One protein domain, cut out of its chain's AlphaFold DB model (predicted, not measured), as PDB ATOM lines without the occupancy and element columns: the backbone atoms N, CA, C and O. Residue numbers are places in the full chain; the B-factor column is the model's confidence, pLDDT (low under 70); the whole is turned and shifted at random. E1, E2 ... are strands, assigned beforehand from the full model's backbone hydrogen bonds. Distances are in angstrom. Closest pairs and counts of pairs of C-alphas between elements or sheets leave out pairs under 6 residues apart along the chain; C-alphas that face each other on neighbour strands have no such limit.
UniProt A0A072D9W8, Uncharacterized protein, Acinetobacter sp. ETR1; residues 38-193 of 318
ATOM      1  N   LYS A  38      14.117   1.558  54.389       95.06
ATOM      2  CA  LYS A  38      15.262   2.171  53.709       95.06
ATOM      3  C   LYS A  38      14.904   2.651  52.311       95.06
ATOM      4  O   LYS A  38      14.158   1.974  51.606       95.06
ATOM      5  N   VAL A  39      15.487   3.777  51.905       97.62
ATOM      6  CA  VAL A  39      15.459   4.296  50.532       97.62
ATOM      7  C   VAL A  39      16.885   4.557  50.058       97.62
ATOM      8  O   VAL A  39      17.672   5.221  50.734       97.62
ATOM      9  N   GLU A  40      17.205   4.067  48.864       97.81
ATOM     10  CA  GLU A  40      18.443   4.383  48.151       97.81
ATOM     11  C   GLU A  40      18.101   5.007  46.801       97.81
ATOM     12  O   GLU A  40      17.395   4.400  45.994       97.81
ATOM     13  N   SER A  41      18.620   6.205  46.548       98.12
ATOM     14  CA  SER A  41      18.422   6.950  45.308       98.12
ATOM     15  C   SER A  41      19.751   7.153  44.588       98.12
ATOM     16  O   SER A  41      20.750   7.559  45.181       98.12
ATOM     17  N   GLN A  42      19.738   6.896  43.285       97.75
ATOM     18  CA  GLN A  42      20.792   7.203  42.318       97.75
ATOM     19  C   GLN A  42      20.213   8.046  41.173       97.75
ATOM     20  O   GLN A  42      20.616   7.912  40.016       97.75
ATOM     21  N   LEU A  43      19.199   8.855  41.483       98.06
ATOM     22  CA  LEU A  43      18.470   9.635  40.497       98.06
ATOM     23  C   LEU A  43      19.273  10.850  40.027       98.06
ATOM     24  O   LEU A  43      20.016  11.468  40.788       98.06
ATOM     25  N   LEU A  44      19.075  11.205  38.763       97.44
ATOM     26  CA  LEU A  44      19.598  12.394  38.111       97.44
ATOM     27  C   LEU A  44      18.434  13.147  37.468       97.44
ATOM     28  O   LEU A  44      17.655  12.555  36.718       97.44
ATOM     29  N   ILE A  45      18.342  14.445  37.734       96.56
ATOM     30  CA  ILE A  45      17.407  15.349  37.061       96.56
ATOM     31  C   ILE A  45      18.183  16.145  36.027       96.56
ATOM     32  O   ILE A  45      19.149  16.813  36.385       96.56
ATOM     33  N   THR A  46      17.723  16.150  34.781       95.81
ATOM     34  CA  THR A  46      18.191  17.096  33.768       95.81
ATOM     35  C   THR A  46      17.116  18.143  33.505       95.81
ATOM     36  O   THR A  46      16.009  17.796  33.091       95.81
ATOM     37  N   LYS A  47      17.457  19.417  33.707       92.38
ATOM     38  CA  LYS A  47      16.618  20.587  33.417       92.38
ATOM     39  C   LYS A  47      17.494  21.666  32.789       92.38
ATOM     40  O   LYS A  47      18.578  21.918  33.301       92.38
ATOM     41  N   ASP A  48      17.077  22.254  31.668       89.25
ATOM     42  CA  ASP A  48      17.826  23.321  30.978       89.25
ATOM     43  C   ASP A  48      19.312  22.975  30.720       89.25
ATOM     44  O   ASP A  48      20.212  23.798  30.883       89.25
ATOM     45  N   ASN A  49      19.581  21.717  30.343       86.12
ATOM     46  CA  ASN A  49      20.920  21.123  30.174       86.12
ATOM     47  C   ASN A  49      21.797  21.063  31.440       86.12
ATOM     48  O   ASN A  49      22.956  20.655  31.360       86.12
ATOM     49  N   GLN A  50      21.262  21.406  32.608       91.62
ATOM     50  CA  GLN A  50      21.913  21.206  33.896       91.62
ATOM     51  C   GLN A  50      21.483  19.874  34.507       91.62
ATOM     52  O   GLN A  50      20.313  19.502  34.439       91.62
ATOM     53  N   ILE A  51      22.437  19.164  35.113       94.06
ATOM     54  CA  ILE A  51      22.207  17.865  35.750       94.06
ATOM     55  C   ILE A  51      22.333  18.022  37.265       94.06
ATOM     56  O   ILE A  51      23.389  18.399  37.770       94.06
ATOM     57  N   THR A  52      21.273  17.685  37.994       94.94
ATOM     58  CA  THR A  52      21.252  17.624  39.459       94.94
ATOM     59  C   THR A  52      21.268  16.173  39.911       94.94
ATOM     60  O   THR A  52      20.416  15.384  39.505       94.94
ATOM     61  N   SER A  53      22.222  15.823  40.773       95.69
ATOM     62  CA  SER A  53      22.293  14.499  41.390       95.69
ATOM     63  C   SER A  53      21.429  14.446  42.644       95.69
ATOM     64  O   SER A  53      21.628  15.232  43.562       95.69
ATOM     65  N   LEU A  54      20.503  13.494  42.695       96.06
ATOM     66  CA  LEU A  54      19.653  13.217  43.848       96.06
ATOM     67  C   LEU A  54      20.100  11.939  44.563       96.06
ATOM     68  O   LEU A  54      19.300  11.041  44.834       96.06
ATOM     69  N   GLN A  55      21.400  11.821  44.831       95.75
ATOM     70  CA  GLN A  55      21.943  10.665  45.534       95.75
ATOM     71  C   GLN A  55      21.565  10.684  47.013       95.75
ATOM     72  O   GLN A  55      21.789  11.674  47.710       95.75
ATOM     73  N   ALA A  56      21.027   9.566  47.491       96.69
ATOM     74  CA  ALA A  56      20.662   9.393  48.887       96.69
ATOM     75  C   ALA A  56      20.759   7.926  49.305       96.69
ATOM     76  O   ALA A  56      20.515   7.019  48.510       96.69
ATOM     77  N   ASN A  57      21.080   7.710  50.574       96.69
ATOM     78  CA  ASN A  57      20.981   6.424  51.245       96.69
ATOM     79  C   ASN A  57      20.505   6.712  52.669       96.69
ATOM     80  O   ASN A  57      21.268   7.232  53.484       96.69
ATOM     81  N   VAL A  58      19.217   6.491  52.912       95.75
ATOM     82  CA  VAL A  58      18.538   6.887  54.147       95.75
ATOM     83  C   VAL A  58      17.750   5.718  54.711       95.75
ATOM     84  O   VAL A  58      17.133   4.950  53.974       95.75
ATOM     85  N   GLU A  59      17.757   5.599  56.032       95.25
ATOM     86  CA  GLU A  59      17.071   4.536  56.748       95.25
ATOM     87  C   GLU A  59      16.345   5.073  57.982       95.25
ATOM     88  O   GLU A  59      16.731   6.088  58.565       95.25
ATOM     89  N   THR A  60      15.276   4.388  58.374       91.88
ATOM     90  CA  THR A  60      14.533   4.671  59.596       91.88
ATOM     91  C   THR A  60      14.103   3.378  60.276       91.88
ATOM     92  O   THR A  60      13.724   2.396  59.634       91.88
ATOM     93  N   GLN A  61      14.141   3.399  61.605       89.19
ATOM     94  CA  GLN A  61      13.549   2.367  62.456       89.19
ATOM     95  C   GLN A  61      12.107   2.728  62.861       89.19
ATOM     96  O   GLN A  61      11.358   1.863  63.313       89.19
ATOM     97  N   ASP A  62      11.697   3.990  62.667       86.62
ATOM     98  CA  ASP A  62      10.358   4.485  62.993       86.62
ATOM     99  C   ASP A  62       9.326   3.991  61.966       86.62
ATOM    100  O   ASP A  62       9.183   4.538  60.869       86.62
ATOM    101  N   GLN A  63       8.572   2.957  62.345       78.25
ATOM    102  CA  GLN A  63       7.525   2.359  61.511       78.25
ATOM    103  C   GLN A  63       6.283   3.253  61.355       78.25
ATOM    104  O   GLN A  63       5.428   2.958  60.519       78.25
ATOM    105  N   THR A  64       6.162   4.334  62.136       79.50
ATOM    106  CA  THR A  64       5.061   5.308  62.018       79.50
ATOM    107  C   THR A  64       5.337   6.360  60.942       79.50
ATOM    108  O   THR A  64       4.410   6.981  60.416       79.50
ATOM    109  N   LYS A  65       6.613   6.528  60.567       85.25
ATOM    110  CA  LYS A  65       7.083   7.451  59.528       85.25
ATOM    111  C   LYS A  65       7.991   6.726  58.526       85.25
ATOM    112  O   LYS A  65       9.170   7.060  58.415       85.25
ATOM    113  N   PRO A  66       7.461   5.735  57.785       89.19
ATOM    114  CA  PRO A  66       8.254   5.001  56.809       89.19
ATOM    115  C   PRO A  66       8.683   5.916  55.654       89.19
ATOM    116  O   PRO A  66       7.857   6.666  55.119       89.19
ATOM    117  N   LEU A  67       9.958   5.805  55.270       94.81
ATOM    118  CA  LEU A  67      10.568   6.469  54.114       94.81
ATOM    119  C   LEU A  67      10.109   5.818  52.805       94.81
ATOM    120  O   LEU A  67       9.805   6.506  51.840       94.81
ATOM    121  N   TYR A  68      10.027   4.488  52.785       95.62
ATOM    122  CA  TYR A  68       9.492   3.708  51.678       95.62
ATOM    123  C   TYR A  68       8.110   3.145  52.016       95.62
ATOM    124  O   TYR A  68       7.923   2.512  53.064       95.62
ATOM    125  N   ARG A  69       7.144   3.365  51.122       93.88
ATOM    126  CA  ARG A  69       5.752   2.941  51.279       93.88
ATOM    127  C   ARG A  69       5.288   2.140  50.070       93.88
ATOM    128  O   ARG A  69       5.454   2.572  48.932       93.88
ATOM    129  N   VAL A  70       4.660   1.002  50.346       92.38
ATOM    130  CA  VAL A  70       3.911   0.184  49.391       92.38
ATOM    131  C   VAL A  70       2.446   0.272  49.764       92.38
ATOM    132  O   VAL A  70       2.068  -0.231  50.818       92.38
ATOM    133  N   MET A  71       1.633   0.887  48.915       92.06
ATOM    134  CA  MET A  71       0.204   1.047  49.143       92.06
ATOM    135  C   MET A  71      -0.607   0.218  48.148       92.06
ATOM    136  O   MET A  71      -0.375   0.300  46.945       92.06
ATOM    137  N   GLN A  72      -1.571  -0.547  48.655       91.19
ATOM    138  CA  GLN A  72      -2.614  -1.226  47.880       91.19
ATOM    139  C   GLN A  72      -3.960  -0.601  48.226       91.19
ATOM    140  O   GLN A  72      -4.344  -0.605  49.396       91.19
ATOM    141  N   SER A  73      -4.669  -0.082  47.229       90.94
ATOM    142  CA  SER A  73      -5.947   0.604  47.423       90.94
ATOM    143  C   SER A  73      -7.084  -0.157  46.768       90.94
ATOM    144  O   SER A  73      -6.997  -0.517  45.596       90.94
ATOM    145  N   PHE A  74      -8.158  -0.363  47.521       89.12
ATOM    146  CA  PHE A  74      -9.349  -1.089  47.113       89.12
ATOM    147  C   PHE A  74     -10.554  -0.162  47.143       89.12
ATOM    148  O   PHE A  74     -10.745   0.597  48.097       89.12
ATOM    149  N   GLU A  75     -11.368  -0.231  46.097       85.31
ATOM    150  CA  GLU A  75     -12.540   0.621  45.914       85.31
ATOM    151  C   GLU A  75     -13.741  -0.241  45.516       85.31
ATOM    152  O   GLU A  75     -13.597  -1.303  44.904       85.31
ATOM    153  N   ALA A  76     -14.938   0.196  45.906       77.06
ATOM    154  CA  ALA A  76     -16.161  -0.476  45.489       77.06
ATOM    155  C   ALA A  76     -16.396  -0.234  43.981       77.06
ATOM    156  O   ALA A  76     -16.388   0.924  43.558       77.06
ATOM    157  N   PRO A  77     -16.655  -1.280  43.171       63.81
ATOM    158  CA  PRO A  77     -16.811  -1.146  41.718       63.81
ATOM    159  C   PRO A  77     -18.031  -0.297  41.316       63.81
ATOM    160  O   PRO A  77     -18.020   0.345  40.269       63.81
ATOM    161  N   ASN A  78     -19.073  -0.256  42.156       65.50
ATOM    162  CA  ASN A  78     -20.231   0.623  42.001       65.50
ATOM    163  C   ASN A  78     -20.809   1.003  43.377       65.50
ATOM    164  O   ASN A  78     -20.912   0.186  44.289       65.50
ATOM    165  N   LEU A  79     -21.233   2.257  43.503       59.62
ATOM    166  CA  LEU A  79     -21.714   2.916  44.720       59.62
ATOM    167  C   LEU A  79     -23.053   2.368  45.232       59.62
ATOM    168  O   LEU A  79     -23.415   2.574  46.391       59.62
ATOM    169  N   ASN A  80     -23.804   1.702  44.354       56.06
ATOM    170  CA  ASN A  80     -25.144   1.189  44.630       56.06
ATOM    171  C   ASN A  80     -25.236  -0.343  44.593       56.06
ATOM    172  O   ASN A  80     -26.317  -0.878  44.831       56.06
ATOM    173  N   GLU A  81     -24.144  -1.053  44.305       53.56
ATOM    174  CA  GLU A  81     -24.164  -2.512  44.172       53.56
ATOM    175  C   GLU A  81     -23.548  -3.209  45.389       53.56
ATOM    176  O   GLU A  81     -22.671  -2.698  46.093       53.56
ATOM    177  N   VAL A  82     -24.072  -4.398  45.677       55.12
ATOM    178  CA  VAL A  82     -23.473  -5.347  46.615       55.12
ATOM    179  C   VAL A  82     -22.368  -6.067  45.847       55.12
ATOM    180  O   VAL A  82     -22.639  -6.643  44.798       55.12
ATOM    181  N   GLY A  83     -21.135  -6.027  46.342       62.78
ATOM    182  CA  GLY A  83     -20.006  -6.648  45.658       62.78
ATOM    183  C   GLY A  83     -18.735  -6.640  46.497       62.78
ATOM    184  O   GLY A  83     -18.685  -6.034  47.566       62.78
ATOM    185  N   THR A  84     -17.721  -7.343  46.011       72.00
ATOM    186  CA  THR A  84     -16.371  -7.379  46.581       72.00
ATOM    187  C   THR A  84     -15.629  -6.094  46.210       72.00
ATOM    188  O   THR A  84     -15.753  -5.619  45.083       72.00
ATOM    189  N   TYR A  85     -14.859  -5.524  47.138       81.19
ATOM    190  CA  TYR A  85     -13.962  -4.418  46.802       81.19
ATOM    191  C   TYR A  85     -12.821  -4.950  45.948       81.19
ATOM    192  O   TYR A  85     -12.159  -5.925  46.317       81.19
ATOM    193  N   GLU A  86     -12.581  -4.285  44.828       84.62
ATOM    194  CA  GLU A  86     -11.540  -4.673  43.888       84.62
ATOM    195  C   GLU A  86     -10.300  -3.815  44.097       84.62
ATOM    196  O   GLU A  86     -10.382  -2.644  44.479       84.62
ATOM    197  N   LEU A  87      -9.133  -4.405  43.840       87.19
ATOM    198  CA  LEU A  87      -7.882  -3.665  43.818       87.19
ATOM    199  C   LEU A  87      -7.956  -2.605  42.713       87.19
ATOM    200  O   LEU A  87      -8.009  -2.936  41.531       87.19
ATOM    201  N   SER A  88      -7.953  -1.340  43.118       87.31
ATOM    202  CA  SER A  88      -7.992  -0.183  42.226       87.31
ATOM    203  C   SER A  88      -6.576   0.119  41.734       87.31
ATOM    204  O   SER A  88      -6.290   0.037  40.546       87.31
ATOM    205  N   TYR A  89      -5.625   0.338  42.646       89.06
ATOM    206  CA  TYR A  89      -4.248   0.647  42.259       89.06
ATOM    207  C   TYR A  89      -3.215   0.241  43.308       89.06
ATOM    208  O   TYR A  89      -3.521  -0.015  44.476       89.06
ATOM    209  N   ASN A  90      -1.959   0.211  42.862       90.38
ATOM    210  CA  ASN A  90      -0.786   0.124  43.722       90.38
ATOM    211  C   ASN A  90       0.021   1.406  43.602       90.38
ATOM    212  O   ASN A  90       0.198   1.922  42.501       90.38
ATOM    213  N   TYR A  91       0.533   1.897  44.721       93.50
ATOM    214  CA  TYR A  91       1.350   3.098  44.753       93.50
ATOM    215  C   TYR A  91       2.608   2.870  45.583       93.50
ATOM    216  O   TYR A  91       2.555   2.369  46.706       93.50
ATOM    217  N   TYR A  92       3.743   3.235  45.001       94.56
ATOM    218  CA  TYR A  92       5.064   3.091  45.592       94.56
ATOM    219  C   TYR A  92       5.644   4.475  45.819       94.56
ATOM    220  O   TYR A  92       5.820   5.231  44.865       94.56
ATOM    221  N   GLU A  93       5.932   4.798  47.074       96.75
ATOM    222  CA  GLU A  93       6.438   6.109  47.464       96.75
ATOM    223  C   GLU A  93       7.786   5.986  48.156       96.75
ATOM    224  O   GLU A  93       7.939   5.212  49.101       96.75
ATOM    225  N   PHE A  94       8.747   6.779  47.699       97.56
ATOM    226  CA  PHE A  94      10.099   6.845  48.228       97.56
ATOM    227  C   PHE A  94      10.363   8.270  48.706       97.56
ATOM    228  O   PHE A  94      10.377   9.200  47.901       97.56
ATOM    229  N   GLN A  95      10.580   8.439  50.003       97.31
ATOM    230  CA  GLN A  95      10.913   9.714  50.627       97.31
ATOM    231  C   GLN A  95      12.384   9.716  51.029       97.31
ATOM    232  O   GLN A  95      12.866   8.771  51.657       97.31
ATOM    233  N   PHE A  96      13.114  10.764  50.663       97.25
ATOM    234  CA  PHE A  96      14.536  10.879  50.971       97.25
ATOM    235  C   PHE A  96      14.994  12.332  50.949       97.25
ATOM    236  O   PHE A  96      14.373  13.184  50.321       97.25
ATOM    237  N   ASN A  97      16.121  12.598  51.605       96.12
ATOM    238  CA  ASN A  97      16.774  13.897  51.540       96.12
ATOM    239  C   ASN A  97      17.988  13.805  50.620       96.12
ATOM    240  O   ASN A  97      18.770  12.859  50.726       96.12
ATOM    241  N   ALA A  98      18.158  14.787  49.745       95.31
ATOM    242  CA  ALA A  98      19.324  14.901  48.879       95.31
ATOM    243  C   ALA A  98      19.754  16.362  48.773       95.31
ATOM    244  O   ALA A  98      18.987  17.275  49.086       95.31
ATOM    245  N   LYS A  99      20.996  16.586  48.348       90.31
ATOM    246  CA  LYS A  99      21.501  17.939  48.144       90.31
ATOM    247  C   LYS A  99      21.241  18.420  46.726       90.31
ATOM    248  O   LYS A  99      21.451  17.669  45.778       90.31
ATOM    249  N   ASN A 100      20.834  19.676  46.584       83.50
ATOM    250  CA  ASN A 100      20.734  20.321  45.278       83.50
ATOM    251  C   ASN A 100      22.130  20.741  44.751       83.50
ATOM    252  O   ASN A 100      23.160  20.517  45.394       83.50
ATOM    253  N   GLN A 101      22.176  21.396  43.585       79.94
ATOM    254  CA  GLN A 101      23.427  21.894  42.987       79.94
ATOM    255  C   GLN A 101      24.133  22.972  43.829       79.94
ATOM    256  O   GLN A 101      25.343  23.147  43.713       79.94
ATOM    257  N   LEU A 102      23.391  23.675  44.687       86.06
ATOM    258  CA  LEU A 102      23.900  24.679  45.623       86.06
ATOM    259  C   LEU A 102      24.330  24.066  46.967       86.06
ATOM    260  O   LEU A 102      24.702  24.796  47.882       86.06
ATOM    261  N   ASN A 103      24.331  22.730  47.084       85.62
ATOM    262  CA  ASN A 103      24.679  21.979  48.294       85.62
ATOM    263  C   ASN A 103      23.715  22.226  49.477       85.62
ATOM    264  O   ASN A 103      24.065  21.964  50.633       85.62
ATOM    265  N   GLU A 104      22.496  22.683  49.190       89.44
ATOM    266  CA  GLU A 104      21.403  22.841  50.149       89.44
ATOM    267  C   GLU A 104      20.661  21.515  50.314       89.44
ATOM    268  O   GLU A 104      20.536  20.745  49.361       89.44
ATOM    269  N   ASN A 105      20.171  21.232  51.522       93.12
ATOM    270  CA  ASN A 105      19.408  20.015  51.788       93.12
ATOM    271  C   ASN A 105      17.960  20.196  51.339       93.12
ATOM    272  O   ASN A 105      17.289  21.121  51.792       93.12
ATOM    273  N   HIS A 106      17.488  19.268  50.518       95.00
ATOM    274  CA  HIS A 106      16.115  19.213  50.052       95.00
ATOM    275  C   HIS A 106      15.473  17.878  50.419       95.00
ATOM    276  O   HIS A 106      16.149  16.845  50.470       95.00
ATOM    277  N   SER A 107      14.164  17.914  50.648       96.25
ATOM    278  CA  SER A 107      13.331  16.742  50.907       96.25
ATOM    279  C   SER A 107      12.570  16.384  49.639       96.25
ATOM    280  O   SER A 107      11.797  17.194  49.132       96.25
ATOM    281  N   TYR A 108      12.756  15.165  49.144       97.06
ATOM    282  CA  TYR A 108      12.139  14.684  47.914       97.06
ATOM    283  C   TYR A 108      11.191  13.521  48.172       97.06
ATOM    284  O   TYR A 108      11.416  12.686  49.051       97.06
ATOM    285  N   ILE A 109      10.152  13.446  47.344       97.56
ATOM    286  CA  ILE A 109       9.244  12.308  47.258       97.56
ATOM    287  C   ILE A 109       9.179  11.853  45.804       97.56
ATOM    288  O   ILE A 109       8.866  12.643  44.917       97.56
ATOM    289  N   VAL A 110       9.434  10.572  45.563       98.00
ATOM    290  CA  VAL A 110       9.176   9.921  44.274       98.00
ATOM    291  C   VAL A 110       7.991   8.988  44.437       98.00
ATOM    292  O   VAL A 110       7.984   8.159  45.343       98.00
ATOM    293  N   GLY A 111       7.000   9.124  43.564       97.50
ATOM    294  CA  GLY A 111       5.794   8.305  43.558       97.50
ATOM    295  C   GLY A 111       5.608   7.599  42.223       97.50
ATOM    296  O   GLY A 111       5.733   8.242  41.185       97.50
ATOM    297  N   VAL A 112       5.271   6.309  42.242       96.25
ATOM    298  CA  VAL A 112       4.940   5.520  41.043       96.25
ATOM    299  C   VAL A 112       3.636   4.763  41.290       96.25
ATOM    300  O   VAL A 112       3.556   3.971  42.229       96.25
ATOM    301  N   LEU A 113       2.615   5.012  40.471       94.81
ATOM    302  CA  LEU A 113       1.278   4.427  40.587       94.81
ATOM    303  C   LEU A 113       0.987   3.501  39.404       94.81
ATOM    304  O   LEU A 113       1.167   3.897  38.257       94.81
ATOM    305  N   PHE A 114       0.477   2.304  39.682       91.75
ATOM    306  CA  PHE A 114       0.015   1.342  38.680       91.75
ATOM    307  C   PHE A 114      -1.460   1.014  38.888       91.75
ATOM    308  O   PHE A 114      -1.862   0.672  40.004       91.75
ATOM    309  N   ASP A 115      -2.237   1.035  37.806       85.88
ATOM    310  CA  ASP A 115      -3.586   0.468  37.781       85.88
ATOM    311  C   ASP A 115      -3.511  -1.067  37.936       85.88
ATOM    312  O   ASP A 115      -2.676  -1.732  37.311       85.88
ATOM    313  N   LYS A 116      -4.340  -1.639  38.819       71.81
ATOM    314  CA  LYS A 116      -4.555  -3.096  38.974       71.81
ATOM    315  C   LYS A 116      -3.302  -3.999  39.053       71.81
ATOM    316  O   LYS A 116      -3.339  -5.158  38.648       71.81
ATOM    317  N   GLN A 117      -2.212  -3.503  39.653       70.75
ATOM    318  CA  GLN A 117      -0.987  -4.259  40.008       70.75
ATOM    319  C   GLN A 117      -0.168  -4.810  38.819       70.75
ATOM    320  O   GLN A 117       0.779  -5.571  39.026       70.75
ATOM    321  N   ASP A 118      -0.480  -4.417  37.582       79.94
ATOM    322  CA  ASP A 118       0.238  -4.885  36.393       79.94
ATOM    323  C   ASP A 118       1.528  -4.083  36.165       79.94
ATOM    324  O   ASP A 118       1.568  -3.114  35.408       79.94
ATOM    325  N   LEU A 119       2.609  -4.516  36.818       81.94
ATOM    326  CA  LEU A 119       3.938  -3.896  36.717       81.94
ATOM    327  C   LEU A 119       4.608  -4.082  35.344       81.94
ATOM    328  O   LEU A 119       5.712  -3.581  35.137       81.94
ATOM    329  N   THR A 120       3.990  -4.837  34.425       81.62
ATOM    330  CA  THR A 120       4.511  -5.008  33.058       81.62
ATOM    331  C   THR A 120       4.123  -3.851  32.141       81.62
ATOM    332  O   THR A 120       4.727  -3.676  31.082       81.62
ATOM    333  N   LYS A 121       3.130  -3.056  32.548       85.62
ATOM    334  CA  LYS A 121       2.674  -1.864  31.836       85.62
ATOM    335  C   LYS A 121       3.431  -0.622  32.290       85.62
ATOM    336  O   LYS A 121       4.141  -0.631  33.291       85.62
ATOM    337  N   GLU A 122       3.267   0.459  31.537       90.19
ATOM    338  CA  GLU A 122       3.696   1.780  31.992       90.19
ATOM    339  C   GLU A 122       2.877   2.201  33.228       90.19
ATOM    340  O   GLU A 122       1.693   1.856  33.315       90.19
ATOM    341  N   PRO A 123       3.475   2.938  34.183       94.00
ATOM    342  CA  PRO A 123       2.735   3.507  35.301       94.00
ATOM    343  C   PRO A 123       1.593   4.412  34.828       94.00
ATOM    344  O   PRO A 123       1.709   5.116  33.826       94.00
ATOM    345  N   GLU A 124       0.516   4.459  35.605       94.25
ATOM    346  CA  GLU A 124      -0.586   5.396  35.380       94.25
ATOM    347  C   GLU A 124      -0.161   6.824  35.737       94.25
ATOM    348  O   GLU A 124      -0.440   7.772  35.004       94.25
ATOM    349  N   ILE A 125       0.563   6.966  36.852       94.88
ATOM    350  CA  ILE A 125       1.107   8.236  37.338       94.88
ATOM    351  C   ILE A 125       2.536   8.003  37.816       94.88
ATOM    352  O   ILE A 125       2.830   7.023  38.502       94.88
ATOM    353  N   THR A 126       3.439   8.923  37.500       96.31
ATOM    354  CA  THR A 126       4.730   9.031  38.186       96.31
ATOM    355  C   THR A 126       4.999  10.479  38.520       96.31
ATOM    356  O   THR A 126       4.791  11.354  37.684       96.31
ATOM    357  N   ARG A 127       5.495  10.720  39.731       96.31
ATOM    358  CA  ARG A 127       5.814  12.058  40.217       96.31
ATOM    359  C   ARG A 127       7.155  12.117  40.922       96.31
ATOM    360  O   ARG A 127       7.568  11.162  41.581       96.31
ATOM    361  N   LEU A 128       7.779  13.278  40.825       97.00
ATOM    362  CA  LEU A 128       8.872  13.731  41.665       97.00
ATOM    363  C   LEU A 128       8.441  15.057  42.295       97.00
ATOM    364  O   LEU A 128       8.169  16.018  41.579       97.00
ATOM    365  N   MET A 129       8.403  15.111  43.619       95.44
ATOM    366  CA  MET A 129       8.066  16.313  44.377       95.44
ATOM    367  C   MET A 129       9.261  16.755  45.211       95.44
ATOM    368  O   MET A 129       9.850  15.943  45.924       95.44
ATOM    369  N   ASP A 130       9.584  18.042  45.157       94.25
ATOM    370  CA  ASP A 130      10.417  18.717  46.149       94.25
ATOM    371  C   ASP A 130       9.501  19.321  47.215       94.25
ATOM    372  O   ASP A 130       8.747  20.259  46.952       94.25
ATOM    373  N   VAL A 131       9.543  18.748  48.415       94.12
ATOM    374  CA  VAL A 131       8.685  19.105  49.554       94.12
ATOM    375  C   VAL A 131       9.463  19.823  50.655       94.12
ATOM    376  O   VAL A 131       9.032  19.864  51.807       94.12
ATOM    377  N   THR A 132      10.618  20.398  50.316       91.12
ATOM    378  CA  THR A 132      11.425  21.203  51.247       91.12
ATOM    379  C   THR A 132      10.609  22.366  51.818       91.12
ATOM    380  O   THR A 132      10.686  22.662  53.010       91.12
ATOM    381  N   SER A 133       9.766  22.976  50.979       88.81
ATOM    382  CA  SER A 133       8.709  23.893  51.400       88.81
ATOM    383  C   SER A 133       7.367  23.169  51.404       88.81
ATOM    384  O   SER A 133       6.829  22.844  50.349       88.81
ATOM    385  N   ILE A 134       6.796  22.947  52.590       79.25
ATOM    386  CA  ILE A 134       5.492  22.277  52.733       79.25
ATOM    387  C   ILE A 134       4.363  23.118  52.116       79.25
ATOM    388  O   ILE A 134       3.382  22.568  51.626       79.25
ATOM    389  N   THR A 135       4.478  24.448  52.146       83.50
ATOM    390  CA  THR A 135       3.426  25.345  51.646       83.50
ATOM    391  C   THR A 135       3.433  25.485  50.133       83.50
ATOM    392  O   THR A 135       2.371  25.675  49.554       83.50
ATOM    393  N   ASN A 136       4.607  25.378  49.506       83.94
ATOM    394  CA  ASN A 136       4.787  25.509  48.062       83.94
ATOM    395  C   ASN A 136       5.681  24.365  47.555       83.94
ATOM    396  O   ASN A 136       6.843  24.615  47.216       83.94
ATOM    397  N   PRO A 137       5.190  23.113  47.568       89.00
ATOM    398  CA  PRO A 137       5.934  22.003  46.997       89.00
ATOM    399  C   PRO A 137       6.066  22.198  45.485       89.00
ATOM    400  O   PRO A 137       5.157  22.708  44.835       89.00
ATOM    401  N   ILE A 138       7.197  21.781  44.920       91.19
ATOM    402  CA  ILE A 138       7.389  21.777  43.467       91.19
ATOM    403  C   ILE A 138       7.173  20.353  42.976       91.19
ATOM    404  O   ILE A 138       7.967  19.468  43.295       91.19
ATOM    405  N   GLU A 139       6.123  20.129  42.189       93.50
ATOM    406  CA  GLU A 139       5.817  18.825  41.604       93.50
ATOM    407  C   GLU A 139       6.186  18.772  40.117       93.50
ATOM    408  O   GLU A 139       5.958  19.711  39.353       93.50
ATOM    409  N   TYR A 140       6.762  17.645  39.707       94.94
ATOM    410  CA  TYR A 140       6.893  17.243  38.315       94.94
ATOM    411  C   TYR A 140       6.228  15.882  38.149       94.94
ATOM    412  O   TYR A 140       6.587  14.929  38.842       94.94
ATOM    413  N   ILE A 141       5.282  15.775  37.222       94.62
ATOM    414  CA  ILE A 141       4.396  14.621  37.090       94.62
ATOM    415  C   ILE A 141       4.236  14.193  35.628       94.62
ATOM    416  O   ILE A 141       4.346  14.994  34.698       94.62
ATOM    417  N   CYS A 142       3.987  12.905  35.415       94.00
ATOM    418  CA  CYS A 142       3.432  12.377  34.176       94.00
ATOM    419  C   CYS A 142       2.137  11.615  34.466       94.00
ATOM    420  O   CYS A 142       1.956  11.069  35.557       94.00
ATOM    421  N   TYR A 143       1.278  11.548  33.450       91.56
ATOM    422  CA  TYR A 143       0.043  10.771  33.438       91.56
ATOM    423  C   TYR A 143       0.007   9.923  32.168       91.56
ATOM    424  O   TYR A 143       0.278  10.447  31.078       91.56
ATOM    425  N   SER A 144      -0.373   8.650  32.271       88.94
ATOM    426  CA  SER A 144      -0.448   7.723  31.131       88.94
ATOM    427  C   SER A 144      -1.297   8.280  29.976       88.94
ATOM    428  O   SER A 144      -0.868   8.259  28.823       88.94
ATOM    429  N   TYR A 145      -2.457   8.869  30.287       81.06
ATOM    430  CA  TYR A 145      -3.447   9.340  29.314       81.06
ATOM    431  C   TYR A 145      -3.134  10.708  28.682       81.06
ATOM    432  O   TYR A 145      -3.803  11.104  27.727       81.06
ATOM    433  N   ARG A 146      -2.151  11.458  29.201       77.12
ATOM    434  CA  ARG A 146      -1.793  12.803  28.702       77.12
ATOM    435  C   ARG A 146      -0.381  12.876  28.157       77.12
ATOM    436  O   ARG A 146      -0.186  13.292  27.019       77.12
ATOM    437  N   THR A 147       0.595  12.541  28.991       75.69
ATOM    438  CA  THR A 147       2.018  12.723  28.683       75.69
ATOM    439  C   THR A 147       2.714  11.399  28.389       75.69
ATOM    440  O   THR A 147       3.735  11.392  27.705       75.69
ATOM    441  N   GLY A 148       2.119  10.281  28.818       80.88
ATOM    442  CA  GLY A 148       2.702   8.950  28.740       80.88
ATOM    443  C   GLY A 148       3.836   8.815  29.753       80.88
ATOM    444  O   GLY A 148       4.882   9.448  29.617       80.88
ATOM    445  N   CYS A 149       3.664   7.969  30.764       91.19
ATOM    446  CA  CYS A 149       4.711   7.677  31.743       91.19
ATOM    447  C   CYS A 149       5.706   6.641  31.203       91.19
ATOM    448  O   CYS A 149       5.867   5.542  31.731       91.19
ATOM    449  N   LYS A 150       6.371   7.007  30.106       92.75
ATOM    450  CA  LYS A 150       7.246   6.119  29.338       92.75
ATOM    451  C   LYS A 150       8.613   5.942  29.988       92.75
ATOM    452  O   LYS A 150       9.114   6.815  30.700       92.75
ATOM    453  N   ASN A 151       9.265   4.837  29.630       94.69
ATOM    454  CA  ASN A 151      10.634   4.499  30.034       94.69
ATOM    455  C   ASN A 151      10.821   4.359  31.552       94.69
ATOM    456  O   ASN A 151      11.883   4.681  32.092       94.69
ATOM    457  N   ILE A 152       9.780   3.876  32.226       95.62
ATOM    458  CA  ILE A 152       9.792   3.566  33.649       95.62
ATOM    459  C   ILE A 152       9.589   2.067  33.783       95.62
ATOM    460  O   ILE A 152       8.638   1.515  33.239       95.62
ATOM    461  N   THR A 153      10.476   1.406  34.515       94.12
ATOM    462  CA  THR A 153      10.301  -0.007  34.866       94.12
ATOM    463  C   THR A 153      10.279  -0.147  36.370       94.12
ATOM    464  O   THR A 153      11.135   0.430  37.043       94.12
ATOM    465  N   MET A 154       9.352  -0.950  36.879       92.50
ATOM    466  CA  MET A 154       9.235  -1.259  38.296       92.50
ATOM    467  C   MET A 154       9.348  -2.760  38.505       92.50
ATOM    468  O   MET A 154       8.953  -3.563  37.663       92.50
ATOM    469  N   SER A 155       9.870  -3.147  39.655       90.19
ATOM    470  CA  SER A 155       9.845  -4.540  40.086       90.19
ATOM    471  C   SER A 155       9.898  -4.619  41.599       90.19
ATOM    472  O   SER A 155      10.332  -3.682  42.275       90.19
ATOM    473  N   ILE A 156       9.408  -5.737  42.117       86.81
ATOM    474  CA  ILE A 156       9.174  -5.933  43.537       86.81
ATOM    475  C   ILE A 156       9.602  -7.347  43.872       86.81
ATOM    476  O   ILE A 156       9.223  -8.293  43.181       86.81
ATOM    477  N   ASP A 157      10.363  -7.483  44.946       84.81
ATOM    478  CA  ASP A 157      10.552  -8.758  45.608       84.81
ATOM    479  C   ASP A 157       9.435  -8.932  46.652       84.81
ATOM    480  O   ASP A 157       9.439  -8.261  47.690       84.81
ATOM    481  N   PRO A 158       8.457  -9.821  46.404       72.69
ATOM    482  CA  PRO A 158       7.327 -10.010  47.303       72.69
ATOM    483  C   PRO A 158       7.734 -10.605  48.659       72.69
ATOM    484  O   PRO A 158       6.963 -10.504  49.609       72.69
ATOM    485  N   ASN A 159       8.919 -11.220  48.762       73.94
ATOM    486  CA  ASN A 159       9.372 -11.878  49.987       73.94
ATOM    487  C   ASN A 159      10.048 -10.913  50.957       73.94
ATOM    488  O   ASN A 159       9.942 -11.101  52.164       73.94
ATOM    489  N   SER A 160      10.750  -9.902  50.445       73.19
ATOM    490  CA  SER A 160      11.405  -8.870  51.261       73.19
ATOM    491  C   SER A 160      10.577  -7.590  51.360       73.19
ATOM    492  O   SER A 160      10.794  -6.774  52.253       73.19
ATOM    493  N   GLY A 161       9.621  -7.396  50.448       77.75
ATOM    494  CA  GLY A 161       8.947  -6.116  50.278       77.75
ATOM    495  C   GLY A 161       9.835  -5.054  49.639       77.75
ATOM    496  O   GLY A 161       9.432  -3.894  49.600       77.75
ATOM    497  N   SER A 162      11.028  -5.413  49.158       89.00
ATOM    498  CA  SER A 162      11.893  -4.490  48.437       89.00
ATOM    499  C   SER A 162      11.354  -4.218  47.040       89.00
ATOM    500  O   SER A 162      10.813  -5.102  46.377       89.00
ATOM    501  N   SER A 163      11.551  -3.001  46.551       91.75
ATOM    502  CA  SER A 163      11.259  -2.655  45.163       91.75
ATOM    503  C   SER A 163      12.336  -1.776  44.563       91.75
ATOM    504  O   SER A 163      13.121  -1.138  45.272       91.75
ATOM    505  N   TYR A 164      12.346  -1.720  43.238       94.25
ATOM    506  CA  TYR A 164      13.140  -0.748  42.518       94.25
ATOM    507  C   TYR A 164      12.422  -0.219  41.285       94.25
ATOM    508  O   TYR A 164      11.899  -0.992  40.481       94.25
ATOM    509  N   ALA A 165      12.478   1.102  41.136       96.50
ATOM    510  CA  ALA A 165      12.066   1.820  39.943       96.50
ATOM    511  C   ALA A 165      13.306   2.329  39.199       96.50
ATOM    512  O   ALA A 165      14.224   2.894  39.801       96.50
ATOM    513  N   THR A 166      13.322   2.133  37.884       97.56
ATOM    514  CA  THR A 166      14.360   2.650  36.988       97.56
ATOM    515  C   THR A 166      13.722   3.615  36.006       97.56
ATOM    516  O   THR A 166      12.707   3.289  35.391       97.56
ATOM    517  N   PHE A 167      14.350   4.774  35.842       98.00
ATOM    518  CA  PHE A 167      13.947   5.835  34.931       98.00
ATOM    519  C   PHE A 167      15.017   5.989  33.854       98.00
ATOM    520  O   PHE A 167      16.209   6.098  34.163       98.00
ATOM    521  N   ASN A 168      14.604   5.991  32.590       97.19
ATOM    522  CA  ASN A 168      15.508   6.168  31.458       97.19
ATOM    523  C   ASN A 168      14.991   7.280  30.548       97.19
ATOM    524  O   ASN A 168      14.135   7.063  29.695       97.19
ATOM    525  N   ASN A 169      15.527   8.483  30.730       95.44
ATOM    526  CA  ASN A 169      15.062   9.693  30.060       95.44
ATOM    527  C   ASN A 169      13.543   9.875  30.193       95.44
ATOM    528  O   ASN A 169      12.859  10.219  29.229       95.44
ATOM    529  N   THR A 170      13.017   9.604  31.387       96.38
ATOM    530  CA  THR A 170      11.598   9.765  31.701       96.38
ATOM    531  C   THR A 170      11.274  11.249  31.780       96.38
ATOM    532  O   THR A 170      11.919  11.979  32.529       96.38
ATOM    533  N   LEU A 171      10.282  11.701  31.015       95.38
ATOM    534  CA  LEU A 171       9.847  13.096  31.017       95.38
ATOM    535  C   LEU A 171       8.789  13.318  32.097       95.38
ATOM    536  O   LEU A 171       7.783  12.612  32.130       95.38
ATOM    537  N   LEU A 172       9.017  14.308  32.956       95.31
ATOM    538  CA  LEU A 172       8.056  14.776  33.955       95.31
ATOM    539  C   LEU A 172       7.819  16.274  33.759       95.31
ATOM    540  O   LEU A 172       8.742  17.009  33.404       95.31
ATOM    541  N   TYR A 173       6.595  16.728  34.009       92.75
ATOM    542  CA  TYR A 173       6.157  18.092  33.722       92.75
ATOM    543  C   TYR A 173       5.659  18.771  34.988       92.75
ATOM    544  O   TYR A 173       4.917  18.167  35.758       92.75
ATOM    545  N   ASN A 174       6.041  20.025  35.198       91.06
ATOM    546  CA  ASN A 174       5.376  20.875  36.174       91.06
ATOM    547  C   ASN A 174       4.129  21.480  35.513       91.06
ATOM    548  O   ASN A 174       4.242  22.164  34.492       91.06
ATOM    549  N   GLU A 175       2.950  21.177  36.055       77.38
ATOM    550  CA  GLU A 175       1.668  21.671  35.528       77.38
ATOM    551  C   GLU A 175       1.189  22.967  36.213       77.38
ATOM    552  O   GLU A 175       0.233  23.578  35.736       77.38
ATOM    553  N   ASP A 176       1.862  23.419  37.276       70.50
ATOM    554  CA  ASP A 176       1.483  24.609  38.056       70.50
ATOM    555  C   ASP A 176       1.917  25.927  37.400       70.50
ATOM    556  O   ASP A 176       1.520  27.015  37.823       70.50
ATOM    557  N   THR A 177       2.738  25.852  36.354       59.91
ATOM    558  CA  THR A 177       3.249  27.017  35.639       59.91
ATOM    559  C   THR A 177       2.586  27.169  34.271       59.91
ATOM    560  O   THR A 177       2.353  26.206  33.544       59.91
ATOM    561  N   SER A 178       2.310  28.418  33.872       56.41
ATOM    562  CA  SER A 178       1.794  28.749  32.530       56.41
ATOM    563  C   SER A 178       2.736  28.312  31.403       56.41
ATOM    564  O   SER A 178       2.310  28.115  30.266       56.41
ATOM    565  N   GLU A 179       4.016  28.147  31.724       59.12
ATOM    566  CA  GLU A 179       5.015  27.499  30.886       59.12
ATOM    567  C   GLU A 179       5.142  26.048  31.348       59.12
ATOM    568  O   GLU A 179       5.438  25.806  32.512       59.12
ATOM    569  N   LYS A 180       4.911  25.067  30.473       68.25
ATOM    570  CA  LYS A 180       5.141  23.654  30.810       68.25
ATOM    571  C   LYS A 180       6.639  23.428  30.995       68.25
ATOM    572  O   LYS A 180       7.351  23.201  30.020       68.25
ATOM    573  N   ILE A 181       7.117  23.513  32.230       81.88
ATOM    574  CA  ILE A 181       8.511  23.226  32.552       81.88
ATOM    575  C   ILE A 181       8.666  21.707  32.589       81.88
ATOM    576  O   ILE A 181       8.014  21.032  33.386       81.88
ATOM    577  N   GLU A 182       9.536  21.170  31.740       90.38
ATOM    578  CA  GLU A 182       9.852  19.742  31.716       90.38
ATOM    579  C   GLU A 182      11.200  19.439  32.374       90.38
ATOM    580  O   GLU A 182      12.142  20.235  32.335       90.38
ATOM    581  N   ILE A 183      11.295  18.250  32.960       94.69
ATOM    582  CA  ILE A 183      12.550  17.656  33.411       94.69
ATOM    583  C   ILE A 183      12.695  16.250  32.836       94.69
ATOM    584  O   ILE A 183      11.706  15.565  32.572       94.69
ATOM    585  N   LYS A 184      13.941  15.793  32.691       96.50
ATOM    586  CA  LYS A 184      14.258  14.388  32.406       96.50
ATOM    587  C   LYS A 184      14.790  13.717  33.661       96.50
ATOM    588  O   LYS A 184      15.816  14.137  34.191       96.50
ATOM    589  N   LEU A 185      14.123  12.657  34.097       97.50
ATOM    590  CA  LEU A 185      14.546  11.816  35.205       97.50
ATOM    591  C   LEU A 185      15.297  10.590  34.675       97.50
ATOM    592  O   LEU A 185      14.840   9.895  33.764       97.50
ATOM    593  N   ASN A 186      16.464  10.337  35.255       98.12
ATOM    594  CA  ASN A 186      17.323   9.206  34.930       98.12
ATOM    595  C   ASN A 186      17.801   8.511  36.205       98.12
ATOM    596  O   ASN A 186      17.951   9.148  37.243       98.12
ATOM    597  N   GLY A 187      18.111   7.221  36.106       98.00
ATOM    598  CA  GLY A 187      18.738   6.455  37.181       98.00
ATOM    599  C   GLY A 187      17.769   5.514  37.884       98.00
ATOM    600  O   GLY A 187      16.747   5.114  37.328       98.00
ATOM    601  N   LYS A 188      18.122   5.119  39.107       97.94
ATOM    602  CA  LYS A 188      17.395   4.111  39.880       97.94
ATOM    603  C   LYS A 188      17.061   4.638  41.267       97.94
ATOM    604  O   LYS A 188      17.884   5.303  41.891       97.94
ATOM    605  N   ILE A 189      15.886   4.279  41.764       98.38
ATOM    606  CA  ILE A 189      15.533   4.392  43.176       98.38
ATOM    607  C   ILE A 189      15.057   3.036  43.679       98.38
ATOM    608  O   ILE A 189      14.416   2.277  42.950       98.38
ATOM    609  N   SER A 190      15.412   2.703  44.910       97.19
ATOM    610  CA  SER A 190      14.987   1.467  45.549       97.19
ATOM    611  C   SER A 190      14.535   1.712  46.972       97.19
ATOM    612  O   SER A 190      14.983   2.646  47.637       97.19
ATOM    613  N   GLY A 191      13.617   0.864  47.410       95.75
ATOM    614  CA  GLY A 191      13.013   0.908  48.725       95.75
ATOM    615  C   GLY A 191      13.040  -0.480  49.334       95.75
ATOM    616  O   GLY A 191      12.863  -1.465  48.621       95.75
ATOM    617  N   THR A 192      13.284  -0.569  50.634       92.88
ATOM    618  CA  THR A 192      13.207  -1.819  51.398       92.88
ATOM    619  C   THR A 192      12.333  -1.595  52.616       92.88
ATOM    620  O   THR A 192      12.474  -0.589  53.315       92.88
ATOM    621  N   LEU A 193      11.394  -2.508  52.842       90.50
ATOM    622  CA  LEU A 193      10.524  -2.472  54.003       90.50
ATOM    623  C   LEU A 193      11.150  -3.237  55.167       90.50
ATOM    624  O   LEU A 193      11.808  -4.254  54.978       90.50
TER     625      LEU A 193
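This is residues 38 to 193 of the 318 residues of an uncharacterized protein of Acinetobacter sp. ETR1 (UniProt A0A072D9W8). Two five-stranded sheets pack face to face as a sandwich, their strands crossed at 84 degrees: E2, E1, E10, E9 and E8 make one layer, E3, E4, E5, E6 and E7 the other. From the second layer, the tip of the hairpin of E3 and E4 sticks out at one end with residues 78 to 83. The printed part has 156 residues with ten named strands, E1 to E10 in chain order, and no named helix; 95 residues are in strands, the class is all strand, and both sheets are antiparallel throughout. The whole is compact, with a radius of gyration of the C-alphas of 16.3 A and spans of 56 by 40 by 31 A.

The first sheet holds E1, residues 38 to 47, 27.4 A; E2, 50 to 60, 31.4 A; E10, 181 to 192, 31.7 A; E9, 163 to 174, 25.9 A; and E8, 152 to 156. E1 begins at C-alpha 38 (15.262, 2.171, 53.709), and E10 ends at C-alpha 192 (13.207, -1.819, 51.398). E9 bends by 87 degrees at residue 169, and E10 by 67 degrees at residue 187. The second sheet holds E3, 68 to 75, 23.0 A; E4, 86 to 99, 40.3 A; E5, 105 to 115, 33.3 A; E6, 125 to 130; and E7, 138 to 143. E4 begins at C-alpha 86 (-11.540, -4.673, 43.888).

The first sheet runs E2, E1, E10, E9, E8, with E2 and E8 as edge strands. N 41 and O 56 of E1 and E2 are 2.8 A apart, N 40 and O 190 of E1 and E10 2.9 A, N 185 and O 170 of E10 and E9 2.8 A, and N 166 and O 153 of E9 and E8 2.9 A. E8, E9 and E10 form a meander, each strand the antiparallel neighbour of the one before. E3 to E7 form another, with E3 and E7 as edge strands. Here N 71 and O 91 of E3 and E4 are 2.8 A apart, N 94 and O 110 of E4 and E5 2.8 A, N 111 and O 127 of E5 and E6 2.9 A, and N 128 and O 140 of E6 and E7 2.8 A. Across the sandwich, the closest C-alphas of E7 and E9 are those of Tyr 140 and Asn 174, 4.5 A apart. Those of E2 and E4 are Leu 54 and Ala 98, 5.3 A apart. E5 and E9 are only just apart, at 8.1 A.

The C-alphas farthest apart are those of Val 82 and Leu 102, 56.1 A. Both sheets are twisted. The printed part has no cut, and no link is long; the chain changes sheets at the links E2 to E3 and E7 to E8. The mean pLDDT of the printed part is 88.5, with residues 77 to 83 and 177 to 180 under 70.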